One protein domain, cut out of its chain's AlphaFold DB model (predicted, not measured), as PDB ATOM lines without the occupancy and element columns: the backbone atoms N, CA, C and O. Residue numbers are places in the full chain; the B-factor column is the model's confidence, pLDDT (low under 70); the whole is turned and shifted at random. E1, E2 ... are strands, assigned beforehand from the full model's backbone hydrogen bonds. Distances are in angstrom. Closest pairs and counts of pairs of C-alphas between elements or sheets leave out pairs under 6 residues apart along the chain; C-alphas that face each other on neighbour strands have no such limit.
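This is residues 158 to 218 of the 224 residues of an uncharacterized protein of Verrucomicrobiaceae bacterium (UniProt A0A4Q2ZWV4). Two small antiparallel sheets, E4 E5 E6 E7 and the strongly twisted E1 E2 E3, stand on opposite sides of the domain, only partly and loosely face to face. The tail, residues 204 to 218, folds back along one side of them, and its short pairings continue the smaller sheet from E1. The printed part has 61 residues, with seven named strands, E1 to E7, in chain order, and no named helix; the class is all strand, though under half of the residues, 26, are in named elements. Each sheet is a meander, each strand the antiparallel neighbour of the one before. The whole is compact, with a radius of gyration of the C-alphas of 10.3 A and spans of 30 by 21 by 19 A.

Look first at the larger sheet, in the order E4, residues 180 to 182, E5, residues 185 to 187, E6, residues 192 to 194, and E7, residues 201 to 203. From edge to edge its strands' lines turn by 78 degrees. In the hairpin of E4 and E5, at 147 degrees, find N 180 and O 187 at 2.8 A. In the hairpin of E5 and E6, at 165 degrees, N 186 and O 194 are 2.8 A apart. In the hairpin of E6 and E7, at 147 degrees, N 193 and O 202 are 2.8 A apart. Now go to the other sheet, with edge strands E1, residues 158 to 161, and E3, residues 172 to 175, and inner strand E2, residues 164 to 169. It is only just strongly twisted, with C-alphas up to 4.3 A off its best plane. Between E1 and E2, a hairpin at 131 degrees, N 166 and O 159 are 2.8 A apart; between E2 and E3, a hairpin at 134 degrees, N 167 and O 174 are 2.8 A apart. E2 and E5 are only just apart, their closest C-alphas at 8.1 A. Residues 209 to 210 pair antiparallel with residues 158 to 159 of E1, and also with residues 216 to 217.

Find C-alpha 180 at (516.643, 687.365, 304.919), where E4 begins; it runs 6.7 A from first to last C-alpha, as does E5, while E6 and E7 each run 6.8 A. E7 ends at C-alpha 203, at (514.928, 700.953, 309.628). E1 begins at C-alpha 158, at (508.803, 691.371, 303.175), and runs 9.6 A; E2 runs 14.7 A and E3 10.1 A.

The two C-alphas farthest apart, those of Asp 170 and Ala 199, are 31.7 A from each other. The printed part has no cut, and no link is long; that from E6 to E7 is short and the others are tight. The mean pLDDT of the printed part is 93.6, and residue 199 alone is under 70.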
ATOM      1  N   ILE A 158     508.989 691.181 301.732       98.00
ATOM      2  CA  ILE A 158     508.803 691.371 303.175       98.00
ATOM      3  C   ILE A 158     507.900 692.574 303.407       98.00
ATOM      4  O   ILE A 158     508.120 693.627 302.819       98.00
ATOM      5  N   VAL A 159     506.907 692.437 304.279       97.50
ATOM      6  CA  VAL A 159     506.052 693.538 304.736       97.50
ATOM      7  C   VAL A 159     506.247 693.756 306.230       97.50
ATOM      8  O   VAL A 159     506.385 692.792 306.982       97.50
ATOM      9  N   VAL A 160     506.258 695.014 306.667       97.50
ATOM     10  CA  VAL A 160     506.184 695.330 308.094       97.50
ATOM     11  C   VAL A 160     504.733 695.489 308.491       97.50
ATOM     12  O   VAL A 160     504.054 696.397 308.009       97.50
ATOM     13  N   LYS A 161     504.271 694.605 309.373       95.25
ATOM     14  CA  LYS A 161     502.938 694.684 309.956       95.25
ATOM     15  C   LYS A 161     502.987 694.318 311.430       95.25
ATOM     16  O   LYS A 161     503.676 693.364 311.798       95.25
ATOM     17  N   ASP A 162     502.252 695.048 312.257       92.12
ATOM     18  CA  ASP A 162     502.164 694.824 313.702       92.12
ATOM     19  C   ASP A 162     503.564 694.809 314.357       92.12
ATOM     20  O   ASP A 162     503.857 694.005 315.247       92.12
ATOM     21  N   GLY A 163     504.465 695.669 313.859       93.81
ATOM     22  CA  GLY A 163     505.855 695.766 314.317       93.81
ATOM     23  C   GLY A 163     506.752 694.570 313.969       93.81
ATOM     24  O   GLY A 163     507.854 694.468 314.505       93.81
ATOM     25  N   LYS A 164     506.313 693.660 313.090       95.50
ATOM     26  CA  LYS A 164     507.062 692.466 312.670       95.50
ATOM     27  C   LYS A 164     507.431 692.551 311.193       95.50
ATOM     28  O   LYS A 164     506.614 692.962 310.376       95.50
ATOM     29  N   ALA A 165     508.629 692.089 310.837       97.56
ATOM     30  CA  ALA A 165     508.984 691.808 309.449       97.56
ATOM     31  C   ALA A 165     508.408 690.443 309.048       97.56
ATOM     32  O   ALA A 165     508.768 689.412 309.622       97.56
ATOM     33  N   LEU A 166     507.504 690.442 308.073       97.75
ATOM     34  CA  LEU A 166     506.764 689.270 307.629       97.75
ATOM     35  C   LEU A 166     507.131 688.933 306.183       97.75
ATOM     36  O   LEU A 166     506.892 689.735 305.281       97.75
ATOM     37  N   LEU A 167     507.673 687.741 305.952       97.62
ATOM     38  CA  LEU A 167     507.874 687.192 304.617       97.62
ATOM     39  C   LEU A 167     506.519 686.821 304.010       97.62
ATOM     40  O   LEU A 167     505.766 686.035 304.585       97.62
ATOM     41  N   VAL A 168     506.224 687.373 302.838       97.00
ATOM     42  CA  VAL A 168     505.002 687.091 302.086       97.00
ATOM     43  C   VAL A 168     505.102 685.695 301.484       97.00
ATOM     44  O   VAL A 168     505.946 685.439 300.622       97.00
ATOM     45  N   LYS A 169     504.221 684.798 301.918       93.94
ATOM     46  CA  LYS A 169     504.112 683.430 301.414       93.94
ATOM     47  C   LYS A 169     502.656 683.008 301.407       93.94
ATOM     48  O   LYS A 169     501.979 683.155 302.423       93.94
ATOM     49  N   ASP A 170     502.188 682.461 300.284       91.56
ATOM     50  CA  ASP A 170     500.821 681.927 300.184       91.56
ATOM     51  C   ASP A 170     499.755 682.970 300.605       91.56
ATOM     52  O   ASP A 170     498.832 682.706 301.378       91.56
ATOM     53  N   CYS A 171     499.949 684.218 300.151       90.50
ATOM     54  CA  CYS A 171     499.113 685.387 300.463       90.50
ATOM     55  C   CYS A 171     499.005 685.745 301.961       90.50
ATOM     56  O   CYS A 171     498.113 686.496 302.359       90.50
ATOM     57  N   MET A 172     499.892 685.203 302.792       93.81
ATOM     58  CA  MET A 172     499.983 685.438 304.231       93.81
ATOM     59  C   MET A 172     501.387 685.958 304.571       93.81
ATOM     60  O   MET A 172     502.299 685.898 303.746       93.81
ATOM     61  N   GLY A 173     501.568 686.480 305.782       95.94
ATOM     62  CA  GLY A 173     502.867 686.917 306.289       95.94
ATOM     63  C   GLY A 173     503.409 685.963 307.347       95.94
ATOM     64  O   GLY A 173     502.736 685.701 308.336       95.94
ATOM     65  N   GLU A 174     504.630 685.472 307.187       95.75
ATOM     66  CA  GLU A 174     505.317 684.661 308.199       95.75
ATOM     67  C   GLU A 174     506.461 685.477 308.821       95.75
ATOM     68  O   GLU A 174     507.290 685.994 308.069       95.75
ATOM     69  N   PRO A 175     506.551 685.632 310.157       95.62
ATOM     70  CA  PRO A 175     507.650 686.379 310.758       95.62
ATOM     71  C   PRO A 175     509.009 685.795 310.392       95.62
ATOM     72  O   PRO A 175     509.250 684.596 310.559       95.62
ATOM     73  N   ILE A 176     509.923 686.652 309.945       96.12
ATOM     74  CA  ILE A 176     511.301 686.221 309.723       96.12
ATOM     75  C   ILE A 176     511.978 685.975 311.076       96.12
ATOM     76  O   ILE A 176     511.951 686.813 311.974       96.12
ATOM     77  N   LYS A 177     512.594 684.802 311.230       92.88
ATOM     78  CA  LYS A 177     513.346 684.439 312.446       92.88
ATOM     79  C   LYS A 177     514.825 684.814 312.357       92.88
ATOM     80  O   LYS A 177     515.494 684.925 313.375       92.88
ATOM     81  N   ASN A 178     515.330 684.995 311.138       94.94
ATOM     82  CA  ASN A 178     516.725 685.294 310.830       94.94
ATOM     83  C   ASN A 178     516.807 686.368 309.738       94.94
ATOM     84  O   ASN A 178     515.806 686.694 309.097       94.94
ATOM     85  N   GLU A 179     518.017 686.880 309.508       96.31
ATOM     86  CA  GLU A 179     518.306 687.743 308.362       96.31
ATOM     87  C   GLU A 179     517.875 687.070 307.048       96.31
ATOM     88  O   GLU A 179     518.214 685.917 306.781       96.31
ATOM     89  N   THR A 180     517.129 687.806 306.228       96.88
ATOM     90  CA  THR A 180     516.643 687.365 304.919       96.88
ATOM     91  C   THR A 180     517.233 688.261 303.836       96.88
ATOM     92  O   THR A 180     517.171 689.484 303.940       96.88
ATOM     93  N   SER A 181     517.819 687.660 302.797       95.00
ATOM     94  CA  SER A 181     518.420 688.389 301.675       95.00
ATOM     95  C   SER A 181     517.436 688.512 300.508       95.00
ATOM     96  O   SER A 181     516.906 687.500 300.050       95.00
ATOM     97  N   LEU A 182     517.228 689.733 300.013       93.56
ATOM     98  CA  LEU A 182     516.425 690.068 298.835       93.56
ATOM     99  C   LEU A 182     517.299 690.879 297.874       93.56
ATOM    100  O   LEU A 182     517.649 692.024 298.150       93.56
ATOM    101  N   ASP A 183     517.731 690.241 296.787       92.56
ATOM    102  CA  ASP A 183     518.709 690.771 295.823       92.56
ATOM    103  C   ASP A 183     519.988 691.383 296.451       92.56
ATOM    104  O   ASP A 183     520.607 692.310 295.927       92.56
ATOM    105  N   GLY A 184     520.434 690.844 297.586       89.81
ATOM    106  CA  GLY A 184     521.627 691.312 298.298       89.81
ATOM    107  C   GLY A 184     521.362 692.412 299.326       89.81
ATOM    108  O   GLY A 184     522.234 692.651 300.158       89.81
ATOM    109  N   SER A 185     520.169 693.014 299.339       93.62
ATOM    110  CA  SER A 185     519.678 693.723 300.522       93.62
ATOM    111  C   SER A 185     519.342 692.703 301.610       93.62
ATOM    112  O   SER A 185     518.779 691.649 301.327       93.62
ATOM    113  N   LYS A 186     519.687 692.993 302.861       95.38
ATOM    114  CA  LYS A 186     519.498 692.097 304.008       95.38
ATOM    115  C   LYS A 186     518.492 692.701 304.963       95.38
ATOM    116  O   LYS A 186     518.711 693.813 305.423       95.38
ATOM    117  N   VAL A 187     517.427 691.972 305.270       97.44
ATOM    118  CA  VAL A 187     516.375 692.392 306.200       97.44
ATOM    119  C   VAL A 187     516.449 691.537 307.452       97.44
ATOM    120  O   VAL A 187     516.439 690.308 307.371       97.44
ATOM    121  N   ARG A 188     516.529 692.179 308.613       97.25
ATOM    122  CA  ARG A 188     516.621 691.520 309.915       97.25
ATOM    123  C   ARG A 188     515.272 691.498 310.647       97.25
ATOM    124  O   ARG A 188     514.427 692.358 310.386       97.25
ATOM    125  N   PRO A 189     515.073 690.563 311.599       96.88
ATOM    126  CA  PRO A 189     513.843 690.491 312.395       96.88
ATOM    127  C   PRO A 189     513.514 691.766 313.183       96.88
ATOM    128  O   PRO A 189     512.345 692.044 313.430       96.88
ATOM    129  N   ASP A 190     514.523 692.563 313.540       96.75
ATOM    130  CA  ASP A 190     514.383 693.853 314.225       96.75
ATOM    131  C   ASP A 190     514.145 695.037 313.274       96.75
ATOM    132  O   ASP A 190     514.340 696.190 313.652       96.75
ATOM    133  N   LEU A 191     513.694 694.754 312.046       97.50
ATOM    134  CA  LEU A 191     513.313 695.726 311.015       97.50
ATOM    135  C   LEU A 191     514.481 696.528 310.416       97.50
ATOM    136  O   LEU A 191     514.253 697.419 309.596       97.50
ATOM    137  N   ALA A 192     515.722 696.206 310.778       96.94
ATOM    138  CA  ALA A 192     516.909 696.773 310.157       96.94
ATOM    139  C   ALA A 192     517.127 696.206 308.746       96.94
ATOM    140  O   ALA A 192     517.003 694.999 308.517       96.94
ATOM    141  N   VAL A 193     517.490 697.082 307.808       96.19
ATOM    142  CA  VAL A 193     517.814 696.728 306.426       96.19
ATOM    143  C   VAL A 193     519.174 697.274 306.039       96.19
ATOM    144  O   VAL A 193     519.402 698.482 306.066       96.19
ATOM    145  N   THR A 194     520.064 696.384 305.612       94.50
ATOM    146  CA  THR A 194     521.321 696.753 304.955       94.50
ATOM    147  C   THR A 194     521.128 696.652 303.450       94.50
ATOM    148  O   THR A 194     520.805 695.576 302.945       94.50
ATOM    149  N   LYS A 195     521.309 697.755 302.719       88.81
ATOM    150  CA  LYS A 195     521.170 697.765 301.255       88.81
ATOM    151  C   LYS A 195     522.341 697.048 300.575       88.81
ATOM    152  O   LYS A 195     523.450 696.998 301.108       88.81
ATOM    153  N   LYS A 196     522.098 696.511 299.373       86.38
ATOM    154  CA  LYS A 196     523.090 695.796 298.540       86.38
ATOM    155  C   LYS A 196     524.388 696.580 298.307       86.38
ATOM    156  O   LYS A 196     525.461 695.987 298.235       86.38
ATOM    157  N   ASP A 197     524.291 697.897 298.166       81.44
ATOM    158  CA  ASP A 197     525.423 698.807 297.947       81.44
ATOM    159  C   ASP A 197     526.269 699.051 299.211       81.44
ATOM    160  O   ASP A 197     527.292 699.731 299.149       81.44
ATOM    161  N   GLY A 198     525.862 698.497 300.358       72.19
ATOM    162  CA  GLY A 198     526.495 698.739 301.649       72.19
ATOM    163  C   GLY A 198     526.276 700.160 302.172       72.19
ATOM    164  O   GLY A 198     526.935 700.549 303.140       72.19
ATOM    165  N   ALA A 199     525.378 700.943 301.557       68.38
ATOM    166  CA  ALA A 199     525.073 702.312 301.951       68.38
ATOM    167  C   ALA A 199     524.208 702.328 303.218       68.38
ATOM    168  O   ALA A 199     523.005 702.574 303.189       68.38
ATOM    169  N   GLY A 200     524.859 702.071 304.351       78.38
ATOM    170  CA  GLY A 200     524.276 702.197 305.679       78.38
ATOM    171  C   GLY A 200     523.121 701.237 305.974       78.38
ATOM    172  O   GLY A 200     522.717 700.395 305.171       78.38
ATOM    173  N   GLU A 201     522.615 701.366 307.193       90.88
ATOM    174  CA  GLU A 201     521.457 700.634 307.687       90.88
ATOM    175  C   GLU A 201     520.252 701.580 307.713       90.88
ATOM    176  O   GLU A 201     520.362 702.725 308.158       90.88
ATOM    177  N   THR A 202     519.104 701.117 307.223       92.88
ATOM    178  CA  THR A 202     517.826 701.832 307.314       92.88
ATOM    179  C   THR A 202     516.825 700.990 308.088       92.88
ATOM    180  O   THR A 202     516.805 699.770 307.960       92.88
ATOM    181  N   ALA A 203     515.993 701.633 308.902       95.44
ATOM    182  CA  ALA A 203     514.928 700.953 309.628       95.44
ATOM    183  C   ALA A 203     513.632 700.984 308.811       95.44
ATOM    184  O   ALA A 203     513.230 702.032 308.282       95.44
ATOM    185  N   LEU A 204     512.966 699.838 308.718       97.06
ATOM    186  CA  LEU A 204     511.614 699.755 308.182       97.06
ATOM    187  C   LEU A 204     510.602 700.240 309.220       97.06
ATOM    188  O   LEU A 204     510.803 700.120 310.430       97.06
ATOM    189  N   LYS A 205     509.501 700.793 308.726       96.56
ATOM    190  CA  LYS A 205     508.367 701.260 309.524       96.56
ATOM    191  C   LYS A 205     507.119 700.468 309.174       96.56
ATOM    192  O   LYS A 205     507.056 699.832 308.129       96.56
ATOM    193  N   GLU A 206     506.124 700.543 310.051       96.31
ATOM    194  CA  GLU A 206     504.812 699.934 309.834       96.31
ATOM    195  C   GLU A 206     504.259 700.273 308.441       96.31
ATOM    196  O   GLU A 206     504.213 701.441 308.045       96.31
ATOM    197  N   GLY A 207     503.855 699.240 307.703       94.88
ATOM    198  CA  GLY A 207     503.340 699.348 306.344       94.88
ATOM    199  C   GLY A 207     504.401 699.425 305.242       94.88
ATOM    200  O   GLY A 207     504.012 699.431 304.073       94.88
ATOM    201  N   ASP A 208     505.699 699.475 305.557       97.38
ATOM    202  CA  ASP A 208     506.758 699.390 304.544       97.38
ATOM    203  C   ASP A 208     506.797 697.990 303.908       97.38
ATOM    204  O   ASP A 208     506.518 696.977 304.555       97.38
ATOM    205  N   ILE A 209     507.174 697.931 302.630       97.00
ATOM    206  CA  ILE A 209     507.326 696.691 301.862       97.00
ATOM    207  C   ILE A 209     508.725 696.665 301.246       97.00
ATOM    208  O   ILE A 209     509.070 697.542 300.458       97.00
ATOM    209  N   VAL A 210     509.513 695.635 301.541       96.88
ATOM    210  CA  VAL A 210     510.743 695.314 300.813       96.88
ATOM    211  C   VAL A 210     510.395 694.334 299.703       96.88
ATOM    212  O   VAL A 210     509.965 693.208 299.959       96.88
ATOM    213  N   LYS A 211     510.559 694.763 298.455       95.75
ATOM    214  CA  LYS A 211     510.303 693.926 297.282       95.75
ATOM    215  C   LYS A 211     511.373 692.851 297.117       95.75
ATOM    216  O   LYS A 211     512.473 692.943 297.653       95.75
ATOM    217  N   THR A 212     511.079 691.870 296.269       94.69
ATOM    218  CA  THR A 212     512.013 690.797 295.887       94.69
ATOM    219  C   THR A 212     513.304 691.293 295.228       94.69
ATOM    220  O   THR A 212     514.305 690.586 295.257       94.69
ATOM    221  N   ASP A 213     513.286 692.489 294.632       92.94
ATOM    222  CA  ASP A 213     514.459 693.156 294.047       92.94
ATOM    223  C   ASP A 213     515.230 694.034 295.054       92.94
ATOM    224  O   ASP A 213     516.155 694.747 294.676       92.94
ATOM    225  N   GLY A 214     514.846 694.008 296.334       91.44
ATOM    226  CA  GLY A 214     515.482 694.780 297.399       91.44
ATOM    227  C   GLY A 214     515.021 696.237 297.508       91.44
ATOM    228  O   GLY A 214     515.430 696.904 298.458       91.44
ATOM    229  N   THR A 215     514.165 696.727 296.600       93.25
ATOM    230  CA  THR A 215     513.587 698.083 296.674       93.25
ATOM    231  C   THR A 215     512.650 698.200 297.871       93.25
ATOM    232  O   THR A 215     511.803 697.327 298.088       93.25
ATOM    233  N   ILE A 216     512.728 699.310 298.605       94.31
ATOM    234  CA  ILE A 216     511.821 699.597 299.717       94.31
ATOM    235  C   ILE A 216     510.696 700.506 299.219       94.31
ATOM    236  O   ILE A 216     510.931 701.635 298.792       94.31
ATOM    237  N   LEU A 217     509.454 700.032 299.298       94.31
ATOM    238  CA  LEU A 217     508.263 700.870 299.208       94.31
ATOM    239  C   LEU A 217     507.877 701.329 300.606       94.31
ATOM    240  O   LEU A 217     507.508 700.517 301.455       94.31
ATOM    241  N   ARG A 218     507.916 702.635 300.833       94.56
ATOM    242  CA  ARG A 218     507.475 703.232 302.087       94.56
ATOM    243  C   ARG A 218     505.953 703.260 302.163       94.56
ATOM    244  O   ARG A 218     505.275 703.442 301.149       94.56
TER     245      ARG A 218